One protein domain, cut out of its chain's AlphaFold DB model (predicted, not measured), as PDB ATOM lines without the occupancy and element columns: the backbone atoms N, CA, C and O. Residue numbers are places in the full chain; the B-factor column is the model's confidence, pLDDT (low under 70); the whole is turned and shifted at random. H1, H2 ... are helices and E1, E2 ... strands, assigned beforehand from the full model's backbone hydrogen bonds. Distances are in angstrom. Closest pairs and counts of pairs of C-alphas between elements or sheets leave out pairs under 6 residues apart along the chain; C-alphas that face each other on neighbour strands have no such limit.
ATOM      1  N   VAL A 108      -4.322  45.887 -28.531       88.62
ATOM      2  CA  VAL A 108      -5.220  44.753 -28.241       88.62
ATOM      3  C   VAL A 108      -6.642  45.068 -28.710       88.62
ATOM      4  O   VAL A 108      -7.316  44.237 -29.321       88.62
ATOM      5  N   ILE A 109      -7.097  46.300 -28.486       90.12
ATOM      6  CA  ILE A 109      -8.427  46.763 -28.903       90.12
ATOM      7  C   ILE A 109      -8.476  46.920 -30.427       90.12
ATOM      8  O   ILE A 109      -9.433  46.478 -31.066       90.12
ATOM      9  N   ALA A 110      -7.420  47.470 -31.031       88.44
ATOM     10  CA  ALA A 110      -7.289  47.568 -32.484       88.44
ATOM     11  C   ALA A 110      -7.348  46.191 -33.162       88.44
ATOM     12  O   ALA A 110      -8.020  46.023 -34.186       88.44
ATOM     13  N   ASN A 111      -6.686  45.196 -32.571       90.00
ATOM     14  CA  ASN A 111      -6.726  43.814 -33.029       90.00
ATOM     15  C   ASN A 111      -8.136  43.233 -32.909       90.00
ATOM     16  O   ASN A 111      -8.620  42.638 -33.872       90.00
ATOM     17  N   CYS A 112      -8.832  43.470 -31.791       93.75
ATOM     18  CA  CYS A 112     -10.226  43.059 -31.620       93.75
ATOM     19  C   CYS A 112     -11.131  43.648 -32.713       93.75
ATOM     20  O   CYS A 112     -11.887  42.916 -33.350       93.75
ATOM     21  N   PHE A 113     -11.024  44.950 -32.993       92.12
ATOM     22  CA  PHE A 113     -11.803  45.599 -34.054       92.12
ATOM     23  C   PHE A 113     -11.446  45.074 -35.447       92.12
ATOM     24  O   PHE A 113     -12.321  44.908 -36.297       92.12
ATOM     25  N   THR A 114     -10.168  44.788 -35.693       90.19
ATOM     26  CA  THR A 114      -9.703  44.221 -36.965       90.19
ATOM     27  C   THR A 114     -10.220  42.799 -37.167       90.19
ATOM     28  O   THR A 114     -10.662  42.463 -38.266       90.19
ATOM     29  N   ALA A 115     -10.205  41.977 -36.116       90.94
ATOM     30  CA  ALA A 115     -10.764  40.631 -36.125       90.94
ATOM     31  C   ALA A 115     -12.285  40.665 -36.336       90.94
ATOM     32  O   ALA A 115     -12.797  39.962 -37.201       90.94
ATOM     33  N   ALA A 116     -12.992  41.551 -35.633       92.38
ATOM     34  CA  ALA A 116     -14.444  41.700 -35.722       92.38
ATOM     35  C   ALA A 116     -14.964  42.036 -37.126       92.38
ATOM     36  O   ALA A 116     -16.080  41.666 -37.468       92.38
ATOM     37  N   LYS A 117     -14.160  42.697 -37.968       90.75
ATOM     38  CA  LYS A 117     -14.512  42.953 -39.379       90.75
ATOM     39  C   LYS A 117     -14.581  41.685 -40.236       90.75
ATOM     40  O   LYS A 117     -15.098  41.743 -41.345       90.75
ATOM     41  N   LYS A 118     -13.998  40.580 -39.769       89.31
ATOM     42  CA  LYS A 118     -13.841  39.324 -40.517       89.31
ATOM     43  C   LYS A 118     -14.656  38.170 -39.930       89.31
ATOM     44  O   LYS A 118     -14.585  37.069 -40.461       89.31
ATOM     45  N   ILE A 119     -15.367  38.402 -38.827       89.81
ATOM     46  CA  ILE A 119     -16.082  37.376 -38.066       89.81
ATOM     47  C   ILE A 119     -17.552  37.775 -37.977       89.81
ATOM     48  O   ILE A 119     -17.867  38.905 -37.598       89.81
ATOM     49  N   SER A 120     -18.447  36.837 -38.273       89.81
ATOM     50  CA  SER A 120     -19.873  36.989 -37.986       89.81
ATOM     51  C   SER A 120     -20.124  36.646 -36.519       89.81
ATOM     52  O   SER A 120     -19.567  35.681 -35.997       89.81
ATOM     53  N   LEU A 121     -20.946  37.438 -35.831       92.62
ATOM     54  CA  LEU A 121     -21.330  37.111 -34.462       92.62
ATOM     55  C   LEU A 121     -22.253  35.890 -34.477       92.62
ATOM     56  O   LEU A 121     -23.272  35.896 -35.163       92.62
ATOM     57  N   ASP A 122     -21.926  34.875 -33.684       92.25
ATOM     58  CA  ASP A 122     -22.812  33.753 -33.395       92.25
ATOM     59  C   ASP A 122     -23.131  33.659 -31.893       92.25
ATOM     60  O   ASP A 122     -22.624  34.425 -31.067       92.25
ATOM     61  N   GLY A 123     -24.011  32.723 -31.531       90.31
ATOM     62  CA  GLY A 123     -24.448  32.554 -30.147       90.31
ATOM     63  C   GLY A 123     -23.339  32.105 -29.187       90.31
ATOM     64  O   GLY A 123     -23.362  32.511 -28.025       90.31
ATOM     65  N   ASP A 124     -22.373  31.301 -29.639       92.81
ATOM     66  CA  ASP A 124     -21.263  30.815 -28.805       92.81
ATOM     67  C   ASP A 124     -20.236  31.927 -28.562       92.81
ATOM     68  O   ASP A 124     -19.834  32.193 -27.424       92.81
ATOM     69  N   LEU A 125     -19.871  32.648 -29.622       94.56
ATOM     70  CA  LEU A 125     -19.013  33.816 -29.547       94.56
ATOM     71  C   LEU A 125     -19.651  34.909 -28.688       94.56
ATOM     72  O   LEU A 125     -18.957  35.496 -27.860       94.56
ATOM     73  N   LEU A 126     -20.963  35.136 -28.807       95.25
ATOM     74  CA  LEU A 126     -21.672  36.069 -27.936       95.25
ATOM     75  C   LEU A 126     -21.490  35.696 -26.463       95.25
ATOM     76  O   LEU A 126     -21.104  36.553 -25.677       95.25
ATOM     77  N   GLN A 127     -21.704  34.435 -26.077       94.62
ATOM     78  CA  GLN A 127     -21.515  34.015 -24.682       94.62
ATOM     79  C   GLN A 127     -20.083  34.266 -24.195       94.62
ATOM     80  O   GLN A 127     -19.889  34.778 -23.093       94.62
ATOM     81  N   LYS A 128     -19.080  33.976 -25.031       95.38
ATOM     82  CA  LYS A 128     -17.668  34.245 -24.717       95.38
ATOM     83  C   LYS A 128     -17.394  35.737 -24.532       95.38
ATOM     84  O   LYS A 128     -16.743  36.111 -23.562       95.38
ATOM     85  N   ILE A 129     -17.942  36.582 -25.406       95.12
ATOM     86  CA  ILE A 129     -17.880  38.044 -25.282       95.12
ATOM     87  C   ILE A 129     -18.509  38.481 -23.960       95.12
ATOM     88  O   ILE A 129     -17.889  39.232 -23.220       95.12
ATOM     89  N   LEU A 130     -19.697  37.977 -23.603       94.56
ATOM     90  CA  LEU A 130     -20.403  38.375 -22.380       94.56
ATOM     91  C   LEU A 130     -19.627  38.072 -21.090       94.56
ATOM     92  O   LEU A 130     -19.810  38.784 -20.095       94.56
ATOM     93  N   VAL A 131     -18.757  37.059 -21.091       95.62
ATOM     94  CA  VAL A 131     -17.884  36.725 -19.953       95.62
ATOM     95  C   VAL A 131     -16.781  37.764 -19.751       95.62
ATOM     96  O   VAL A 131     -16.377  38.000 -18.615       95.62
ATOM     97  N   THR A 132     -16.332  38.445 -20.807       95.69
ATOM     98  CA  THR A 132     -15.286  39.476 -20.689       95.69
ATOM     99  C   THR A 132     -15.817  40.799 -20.141       95.69
ATOM    100  O   THR A 132     -15.044  41.739 -19.963       95.69
ATOM    101  N   ILE A 133     -17.132  40.904 -19.930       94.12
ATOM    102  CA  ILE A 133     -17.816  42.143 -19.572       94.12
ATOM    103  C   ILE A 133     -18.267  42.116 -18.115       94.12
ATOM    104  O   ILE A 133     -18.983  41.210 -17.673       94.12
ATOM    105  N   SER A 134     -17.926  43.174 -17.391       90.12
ATOM    106  CA  SER A 134     -18.317  43.413 -16.003       90.12
ATOM    107  C   SER A 134     -18.811  44.852 -15.806       90.12
ATOM    108  O   SER A 134     -18.722  45.686 -16.707       90.12
ATOM    109  N   GLY A 135     -19.375  45.145 -14.633       86.94
ATOM    110  CA  GLY A 135     -19.954  46.458 -14.339       86.94
ATOM    111  C   GLY A 135     -21.341  46.662 -14.955       86.94
ATOM    112  O   GLY A 135     -22.083  45.706 -15.193       86.94
ATOM    113  N   ASN A 136     -21.703  47.923 -15.184       87.12
ATOM    114  CA  ASN A 136     -23.009  48.314 -15.699       87.12
ATOM    115  C   ASN A 136     -23.032  48.259 -17.236       87.12
ATOM    116  O   ASN A 136     -22.602  49.175 -17.936       87.12
ATOM    117  N   TRP A 137     -23.557  47.153 -17.756       90.44
ATOM    118  CA  TRP A 137     -23.689  46.866 -19.184       90.44
ATOM    119  C   TRP A 137     -24.930  47.500 -19.829       90.44
ATOM    120  O   TRP A 137     -25.037  47.481 -21.053       90.44
ATOM    121  N   LYS A 138     -25.860  48.080 -19.055       89.31
ATOM    122  CA  LYS A 138     -27.113  48.642 -19.593       89.31
ATOM    123  C   LYS A 138     -26.862  49.767 -20.602       89.31
ATOM    124  O   LYS A 138     -27.467  49.770 -21.668       89.31
ATOM    125  N   GLY A 139     -25.874  50.630 -20.350       86.56
ATOM    126  CA  GLY A 139     -25.487  51.688 -21.295       86.56
ATOM    127  C   GLY A 139     -24.974  51.168 -22.647       86.56
ATOM    128  O   GLY A 139     -25.043  51.873 -23.648       86.56
ATOM    129  N   VAL A 140     -24.498  49.917 -22.711       90.94
ATOM    130  CA  VAL A 140     -24.124  49.276 -23.983       90.94
ATOM    131  C   VAL A 140     -25.375  48.953 -24.798       90.94
ATOM    132  O   VAL A 140     -25.376  49.147 -26.006       90.94
ATOM    133  N   LEU A 141     -26.447  48.485 -24.155       89.06
ATOM    134  CA  LEU A 141     -27.699  48.176 -24.847       89.06
ATOM    135  C   LEU A 141     -28.394  49.422 -25.378       89.06
ATOM    136  O   LEU A 141     -28.908  49.384 -26.493       89.06
ATOM    137  N   GLU A 142     -28.349  50.521 -24.626       87.44
ATOM    138  CA  GLU A 142     -28.837  51.815 -25.102       87.44
ATOM    139  C   GLU A 142     -28.105  52.241 -26.381       87.44
ATOM    140  O   GLU A 142     -28.747  52.607 -27.361       87.44
ATOM    141  N   ALA A 143     -26.774  52.097 -26.417       86.31
ATOM    142  CA  ALA A 143     -25.966  52.363 -27.611       86.31
ATOM    143  C   ALA A 143     -26.237  51.383 -28.771       86.31
ATOM    144  O   ALA A 143     -25.909  51.675 -29.918       86.31
ATOM    145  N   LEU A 144     -26.831  50.225 -28.481       88.69
ATOM    146  CA  LEU A 144     -27.285  49.245 -29.466       88.69
ATOM    147  C   LEU A 144     -28.772  49.412 -29.817       88.69
ATOM    148  O   LEU A 144     -29.340  48.524 -30.454       88.69
ATOM    149  N   ASP A 145     -29.412  50.523 -29.439       85.75
ATOM    150  CA  ASP A 145     -30.840  50.820 -29.636       85.75
ATOM    151  C   ASP A 145     -31.795  49.766 -29.051       85.75
ATOM    152  O   ASP A 145     -32.887  49.523 -29.575       85.75
ATOM    153  N   ILE A 146     -31.393  49.104 -27.969       83.25
ATOM    154  CA  ILE A 146     -32.241  48.165 -27.239       83.25
ATOM    155  C   ILE A 146     -32.747  48.865 -25.990       83.25
ATOM    156  O   ILE A 146     -31.970  49.340 -25.166       83.25
ATOM    157  N   LYS A 147     -34.074  48.928 -25.852       76.56
ATOM    158  CA  LYS A 147     -34.702  49.491 -24.656       76.56
ATOM    159  C   LYS A 147     -34.277  48.685 -23.436       76.56
ATOM    160  O   LYS A 147     -34.417  47.461 -23.446       76.56
ATOM    161  N   ASP A 148     -33.822  49.385 -22.399       69.38
ATOM    162  CA  ASP A 148     -33.604  48.781 -21.092       69.38
ATOM    163  C   ASP A 148     -34.936  48.214 -20.595       69.38
ATOM    164  O   ASP A 148     -35.954  48.903 -20.485       69.38
ATOM    165  N   GLN A 149     -34.928  46.913 -20.378       72.25
ATOM    166  CA  GLN A 149     -35.967  46.166 -19.697       72.25
ATOM    167  C   GLN A 149     -35.237  45.462 -18.551       72.25
ATOM    168  O   GLN A 149     -34.043  45.193 -18.686       72.25
ATOM    169  N   ASP A 150     -35.906  45.182 -17.430       80.12
ATOM    170  CA  ASP A 150     -35.312  44.557 -16.226       80.12
ATOM    171  C   ASP A 150     -34.904  43.077 -16.434       80.12
ATOM    172  O   ASP A 150     -35.168  42.188 -15.627       80.12
ATOM    173  N   TYR A 151     -34.256  42.793 -17.555       82.25
ATOM    174  CA  TYR A 151     -33.658  41.528 -17.914       82.25
ATOM    175  C   TYR A 151     -32.267  41.390 -17.306       82.25
ATOM    176  O   TYR A 151     -31.550  42.366 -17.072       82.25
ATOM    177  N   ASP A 152     -31.849  40.146 -17.100       89.75
ATOM    178  CA  ASP A 152     -30.450  39.855 -16.835       89.75
ATOM    179  C   ASP A 152     -29.590  40.085 -18.093       89.75
ATOM    180  O   ASP A 152     -30.080  40.089 -19.229       89.75
ATOM    181  N   LYS A 153     -28.275  40.239 -17.886       90.38
ATOM    182  CA  LYS A 153     -27.293  40.516 -18.946       90.38
ATOM    183  C   LYS A 153     -27.410  39.535 -20.114       90.38
ATOM    184  O   LYS A 153     -27.437  39.948 -21.270       90.38
ATOM    185  N   ASN A 154     -27.454  38.235 -19.830       91.31
ATOM    186  CA  ASN A 154     -27.401  37.223 -20.880       91.31
ATOM    187  C   ASN A 154     -28.670  37.246 -21.722       91.31
ATOM    188  O   ASN A 154     -28.587  37.181 -22.949       91.31
ATOM    189  N   LEU A 155     -29.829  37.375 -21.078       91.25
ATOM    190  CA  LEU A 155     -31.098  37.475 -21.783       91.25
ATOM    191  C   LEU A 155     -31.155  38.728 -22.664       91.25
ATOM    192  O   LEU A 155     -31.495  38.624 -23.842       91.25
ATOM    193  N   ALA A 156     -30.760  39.886 -22.136       92.12
ATOM    194  CA  ALA A 156     -30.848  41.149 -22.859       92.12
ATOM    195  C   ALA A 156     -29.972  41.164 -24.130       92.12
ATOM    196  O   ALA A 156     -30.447  41.493 -25.221       92.12
ATOM    197  N   PHE A 157     -28.719  40.705 -24.032       93.56
ATOM    198  CA  PHE A 157     -27.841  40.583 -25.201       93.56
ATOM    199  C   PHE A 157     -28.276  39.471 -26.163       93.56
ATOM    200  O   PHE A 157     -28.108  39.612 -27.374       93.56
ATOM    201  N   LYS A 158     -28.888  38.386 -25.672       92.75
ATOM    202  CA  LYS A 158     -29.466  37.346 -26.536       92.75
ATOM    203  C   LYS A 158     -30.668  37.866 -27.329       92.75
ATOM    204  O   LYS A 158     -30.829  37.517 -28.495       92.75
ATOM    205  N   MET A 159     -31.493  38.722 -26.731       90.62
ATOM    206  CA  MET A 159     -32.597  39.385 -27.433       90.62
ATOM    207  C   MET A 159     -32.084  40.343 -28.505       90.62
ATOM    208  O   MET A 159     -32.559  40.292 -29.641       90.62
ATOM    209  N   TRP A 160     -31.071  41.154 -28.184       92.69
ATOM    210  CA  TRP A 160     -30.388  41.979 -29.182       92.69
ATOM    211  C   TRP A 160     -29.862  41.129 -30.345       92.69
ATOM    212  O   TRP A 160     -30.170  41.416 -31.505       92.69
ATOM    213  N   PHE A 161     -29.151  40.042 -30.034       93.62
ATOM    214  CA  PHE A 161     -28.604  39.119 -31.021       93.62
ATOM    215  C   PHE A 161     -29.681  38.571 -31.955       93.62
ATOM    216  O   PHE A 161     -29.553  38.712 -33.166       93.62
ATOM    217  N   ASN A 162     -30.780  38.053 -31.403       91.06
ATOM    218  CA  ASN A 162     -31.898  37.515 -32.183       91.06
ATOM    219  C   ASN A 162     -32.622  38.581 -33.022       91.06
ATOM    220  O   ASN A 162     -33.199  38.255 -34.057       91.06
ATOM    221  N   SER A 163     -32.620  39.844 -32.586       89.81
ATOM    222  CA  SER A 163     -33.292  40.935 -33.304       89.81
ATOM    223  C   SER A 163     -32.471  41.471 -34.481       89.81
ATOM    224  O   SER A 163     -33.007  41.672 -35.574       89.81
ATOM    225  N   LYS A 164     -31.170  41.702 -34.273       89.88
ATOM    226  CA  LYS A 164     -30.279  42.277 -35.287       89.88
ATOM    227  C   LYS A 164     -28.825  41.834 -35.185       89.88
ATOM    228  O   LYS A 164     -28.171  41.827 -36.217       89.88
ATOM    229  N   GLY A 165     -28.337  41.430 -34.011       85.12
ATOM    230  CA  GLY A 165     -26.907  41.177 -33.786       85.12
ATOM    231  C   GLY A 165     -26.288  40.014 -34.576       85.12
ATOM    232  O   GLY A 165     -25.069  39.918 -34.621       85.12
ATOM    233  N   TYR A 166     -27.082  39.152 -35.221       87.69
ATOM    234  CA  TYR A 166     -26.581  38.105 -36.130       87.69
ATOM    235  C   TYR A 166     -26.123  38.632 -37.504       87.69
ATOM    236  O   TYR A 166     -25.581  37.867 -38.300       87.69
ATOM    237  N   LYS A 167     -26.394  39.902 -37.832       88.75
ATOM    238  CA  LYS A 167     -26.066  40.485 -39.141       88.75
ATOM    239  C   LYS A 167     -24.575  40.804 -39.262       88.75
ATOM    240  O   LYS A 167     -23.887  41.067 -38.275       88.75
ATOM    241  N   ASP A 168     -24.090  40.836 -40.500       86.94
ATOM    242  CA  ASP A 168     -22.706  41.200 -40.801       86.94
ATOM    243  C   ASP A 168     -22.360  42.594 -40.262       86.94
ATOM    244  O   ASP A 168     -23.111  43.556 -40.421       86.94
ATOM    245  N   GLY A 169     -21.198  42.698 -39.614       87.62
ATOM    246  CA  GLY A 169     -20.705  43.938 -39.010       87.62
ATOM    247  C   GLY A 169     -21.215  44.225 -37.592       87.62
ATOM    248  O   GLY A 169     -20.612  45.045 -36.902       87.62
ATOM    249  N   GLU A 170     -22.234  43.520 -37.096       92.25
ATOM    250  CA  GLU A 170     -22.799  43.777 -35.761       92.25
ATOM    251  C   GLU A 170     -21.861  43.392 -34.614       92.25
ATOM    252  O   GLU A 170     -21.914  43.998 -33.545       92.25
ATOM    253  N   LEU A 171     -20.930  42.456 -34.837       94.62
ATOM    254  CA  LEU A 171     -19.842  42.210 -33.892       94.62
ATOM    255  C   LEU A 171     -19.002  43.477 -33.686       94.62
ATOM    256  O   LEU A 171     -18.720  43.858 -32.553       94.62
ATOM    257  N   LEU A 172     -18.622  44.158 -34.771       93.50
ATOM    258  CA  LEU A 172     -17.864  45.403 -34.674       93.50
ATOM    259  C   LEU A 172     -18.689  46.492 -33.979       93.50
ATOM    260  O   LEU A 172     -18.145  47.213 -33.145       93.50
ATOM    261  N   THR A 173     -19.987  46.586 -34.281       92.19
ATOM    262  CA  THR A 173     -20.912  47.507 -33.605       92.19
ATOM    263  C   THR A 173     -20.954  47.248 -32.097       92.19
ATOM    264  O   THR A 173     -20.775  48.181 -31.314       92.19
ATOM    265  N   LEU A 174     -21.089  45.986 -31.676       94.75
ATOM    266  CA  LEU A 174     -21.054  45.585 -30.269       94.75
ATOM    267  C   LEU A 174     -19.731  45.960 -29.597       94.75
ATOM    268  O   LEU A 174     -19.741  46.564 -28.525       94.75
ATOM    269  N   LEU A 175     -18.591  45.638 -30.213       94.25
ATOM    270  CA  LEU A 175     -17.285  45.958 -29.632       94.25
ATOM    271  C   LEU A 175     -17.062  47.471 -29.519       94.25
ATOM    272  O   LEU A 175     -16.508  47.929 -28.522       94.25
ATOM    273  N   LYS A 176     -17.530  48.263 -30.491       90.62
ATOM    274  CA  LYS A 176     -17.509  49.728 -30.396       90.62
ATOM    275  C   LYS A 176     -18.394  50.227 -29.252       90.62
ATOM    276  O   LYS A 176     -17.935  51.030 -28.444       90.62
ATOM    277  N   ALA A 177     -19.621  49.720 -29.129       90.88
ATOM    278  CA  ALA A 177     -20.527  50.089 -28.038       90.88
ATOM    279  C   ALA A 177     -19.926  49.758 -26.659       90.88
ATOM    280  O   ALA A 177     -19.968  50.579 -25.740       90.88
ATOM    281  N   LEU A 178     -19.293  48.588 -26.533       92.94
ATOM    282  CA  LEU A 178     -18.566  48.179 -25.332       92.94
ATOM    283  C   LEU A 178     -17.401  49.118 -25.013       92.94
ATOM    284  O   LEU A 178     -17.235  49.514 -23.864       92.94
ATOM    285  N   TYR A 179     -16.627  49.510 -26.025       88.19
ATOM    286  CA  TYR A 179     -15.514  50.440 -25.863       88.19
ATOM    287  C   TYR A 179     -15.956  51.833 -25.393       88.19
ATOM    288  O   TYR A 179     -15.294  52.453 -24.558       88.19
ATOM    289  N   HIS A 180     -17.081  52.337 -25.902       83.75
ATOM    290  CA  HIS A 180     -17.560  53.677 -25.561       83.75
ATOM    291  C   HIS A 180     -18.314  53.753 -24.228       83.75
ATOM    292  O   HIS A 180     -18.428  54.847 -23.658       83.75
ATOM    293  N   SER A 181     -18.794  52.625 -23.705       85.75
ATOM    294  CA  SER A 181     -19.552  52.586 -22.457       85.75
ATOM    295  C   SER A 181     -18.705  53.012 -21.248       85.75
ATOM    296  O   SER A 181     -17.560  52.596 -21.078       85.75
ATOM    297  N   LYS A 182     -19.255  53.903 -20.409       74.19
ATOM    298  CA  LYS A 182     -18.526  54.500 -19.271       74.19
ATOM    299  C   LYS A 182     -18.437  53.580 -18.065       74.19
ATOM    300  O   LYS A 182     -17.434  53.603 -17.360       74.19
ATOM    301  N   ASP A 183     -19.494  52.811 -17.854       84.44
ATOM    302  CA  ASP A 183     -19.712  52.052 -16.625       84.44
ATOM    303  C   ASP A 183     -19.534  50.545 -16.850       84.44
ATOM    304  O   ASP A 183     -19.709  49.736 -15.936       84.44
ATOM    305  N   CYS A 184     -19.177  50.173 -18.080       88.69
ATOM    306  CA  CYS A 184     -18.961  48.813 -18.516       88.69
ATOM    307  C   CYS A 184     -17.461  48.553 -18.659       88.69
ATOM    308  O   CYS A 184     -16.778  49.176 -19.469       88.69
ATOM    309  N   SER A 185     -16.949  47.627 -17.856       90.75
ATOM    310  CA  SER A 185     -15.547  47.223 -17.874       90.75
ATOM    311  C   SER A 185     -15.376  45.991 -18.750       90.75
ATOM    312  O   SER A 185     -16.103  45.007 -18.590       90.75
ATOM    313  N   VAL A 186     -14.386  46.022 -19.641       93.75
ATOM    314  CA  VAL A 186     -14.117  44.953 -20.609       93.75
ATOM    315  C   VAL A 186     -12.685  44.448 -20.443       93.75
ATOM    316  O   VAL A 186     -11.739  45.234 -20.501       93.75
ATOM    317  N   ASP A 187     -12.515  43.134 -20.291       95.56
ATOM    318  CA  ASP A 187     -11.209  42.489 -20.439       95.56
ATOM    319  C   ASP A 187     -10.889  42.293 -21.927       95.56
ATOM    320  O   ASP A 187     -11.245  41.290 -22.551       95.56
ATOM    321  N   TRP A 188     -10.210  43.283 -22.506       94.19
ATOM    322  CA  TRP A 188      -9.846  43.288 -23.922       94.19
ATOM    323  C   TRP A 188      -8.845  42.198 -24.312       94.19
ATOM    324  O   TRP A 188      -8.867  41.749 -25.454       94.19
ATOM    325  N   LYS A 189      -7.998  41.724 -23.391       94.44
ATOM    326  CA  LYS A 189      -7.049  40.637 -23.691       94.44
ATOM    327  C   LYS A 189      -7.776  39.304 -23.796       94.44
ATOM    328  O   LYS A 189      -7.505  38.508 -24.698       94.44
ATOM    329  N   LEU A 190      -8.718  39.061 -22.887       96.06
ATOM    330  CA  LEU A 190      -9.570  37.882 -22.966       96.06
ATOM    331  C   LEU A 190     -10.478  37.946 -24.205       96.06
ATOM    332  O   LEU A 190     -10.605  36.947 -24.914       96.06
ATOM    333  N   MET A 191     -11.020  39.129 -24.516       96.19
ATOM    334  CA  MET A 191     -11.779  39.388 -25.747       96.19
ATOM    335  C   MET A 191     -10.973  39.013 -26.995       96.19
ATOM    336  O   MET A 191     -11.439  38.232 -27.823       96.19
ATOM    337  N   GLU A 192      -9.743  39.516 -27.105       95.62
ATOM    338  CA  GLU A 192      -8.846  39.228 -28.225       95.62
ATOM    339  C   GLU A 192      -8.603  37.720 -28.371       95.62
ATOM    340  O   GLU A 192      -8.724  37.169 -29.465       95.62
ATOM    341  N   SER A 193      -8.341  37.026 -27.260       94.62
ATOM    342  CA  SER A 193      -8.156  35.569 -27.242       94.62
ATOM    343  C   SER A 193      -9.377  34.816 -27.781       94.62
ATOM    344  O   SER A 193      -9.225  33.859 -28.546       94.62
ATOM    345  N   HIS A 194     -10.591  35.248 -27.426       94.94
ATOM    346  CA  HIS A 194     -11.824  34.656 -27.946       94.94
ATOM    347  C   HIS A 194     -11.995  34.894 -29.450       94.94
ATOM    348  O   HIS A 194     -12.297  33.945 -30.174       94.94
ATOM    349  N   LEU A 195     -11.740  36.116 -29.928       93.25
ATOM    350  CA  LEU A 195     -11.870  36.478 -31.343       93.25
ATOM    351  C   LEU A 195     -10.839  35.763 -32.223       93.25
ATOM    352  O   LEU A 195     -11.187  35.221 -33.268       93.25
ATOM    353  N   ILE A 196      -9.576  35.696 -31.792       89.31
ATOM    354  CA  ILE A 196      -8.510  35.023 -32.550       89.31
ATOM    355  C   ILE A 196      -8.773  33.521 -32.665       89.31
ATOM    356  O   ILE A 196      -8.524  32.938 -33.718       89.31
ATOM    357  N   LYS A 197      -9.277  32.879 -31.604       89.00
ATOM    358  CA  LYS A 197      -9.635  31.453 -31.655       89.00
ATOM    359  C   LYS A 197     -10.773  31.171 -32.629       89.00
ATOM    360  O   LYS A 197     -10.807  30.082 -33.172       89.00
ATOM    361  N   HIS A 198     -11.670  32.128 -32.834       85.81
ATOM    362  CA  HIS A 198     -12.815  31.986 -33.730       85.81
ATOM    363  C   HIS A 198     -12.460  32.246 -35.209       85.81
ATOM    364  O   HIS A 198     -13.236  31.924 -36.099       85.81
ATOM    365  N   LEU A 199     -11.278  32.813 -35.482       81.62
ATOM    366  CA  LEU A 199     -10.721  32.959 -36.834       81.62
ATOM    367  C   LEU A 199      -9.979  31.710 -37.336       81.62
ATOM    368  O   LEU A 199      -9.585  31.686 -38.502       81.62
ATOM    369  N   ARG A 200      -9.701  30.744 -36.455       70.81
ATOM    370  CA  ARG A 200      -8.954  29.515 -36.754       70.81
ATOM    371  C   ARG A 200      -9.906  28.354 -36.971       70.81
ATOM    372  O   ARG A 200      -9.594  27.543 -37.866       70.81
TER     373      ARG A 200
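What this domain is: This is residues 108 to 200 of the 200 residues of the protein "uncharacterized protein LOC115219510" of Octopus vulgaris (UniProt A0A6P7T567). Four helices, H1, H6, H2 and H5, stand side by side in a loose bundle, H1 and H6 running one way and H2 and H5 the other, with a gap between H2 and H5. At one end of the long axis H3 packs on H5 and H4 packs on H2, and a tiny two-stranded ribbon, E1 and E2, lies where H2 and H5 finish and H6 begins. The printed part has 93 residues with six named helices and two named strands, in the order H1 H2 E1 H3 H4 H5 E2 H6, and its class is mostly helix; the sheet, order E1 - E2, is antiparallel. The whole is compact, with a radius of gyration of the C-alphas of 12.0 A, and spans 36 by 24 by 17 A.

How they stand to each other: E1, residues 133 to 135, and E2, residues 184 to 186, are antiparallel neighbours at 145 degrees; N 134 and O 185, 2.8 A apart, and N 185 and O 134, 2.9 A, are within hydrogen-bond range. The closest C-alphas of E2 and H5, residues 170 to 180, are those of Cys 184 and Leu 178, 6.9 A apart. H5 touches H1, residues 108 to 116, at a shallow tilt of 23 degrees, opposite ways; their closest C-alphas, Leu 172 and Ala 116, are 5.1 A apart. H1 touches H6, residues 188 to 198, at a shallow tilt of 31 degrees, the same way, closest at C-alphas 112 and 192, 5.3 A. H6 touches H2, residues 123 to 131, at a shallow tilt of 17 degrees, opposite ways, closest at C-alphas 191 and 129, 6.3 A. H2 and H5 are near each other, with 6 pairs of C-alphas within 10 A. H3, residues 138 to 143, touches H5 at a steep tilt of 61 degrees, closest at C-alphas 140 and 177, 5.5 A. H4, residues 153 to 165, touches H2 at a steep tilt of 41 degrees, closest at C-alphas 130 and 154, 7.2 A. The helix packing is part aligned, part crossed: 3 of 5 touching pairs have a shallow tilt. In H1 to H6 every O i to N i+4 pair is within hydrogen-bond range.

Where its parts are: H1 begins at C-alpha 108, (-5.220, 44.753, -28.241), and is 12.3 A long; H2 is 12.8 A. H4 is 14.9 A long, H5 15.1 A. H6 is 15.3 A long and ends at C-alpha 198, (-12.815, 31.986, -33.730).

The domain as a whole: The two C-alphas farthest apart, those of Asp 150 and Arg 200, the chain's last residue, are 36.6 A apart. The printed part has no cut, and no link is long. Mean pLDDT of the printed part is 89.7; only residue 148 is under 70.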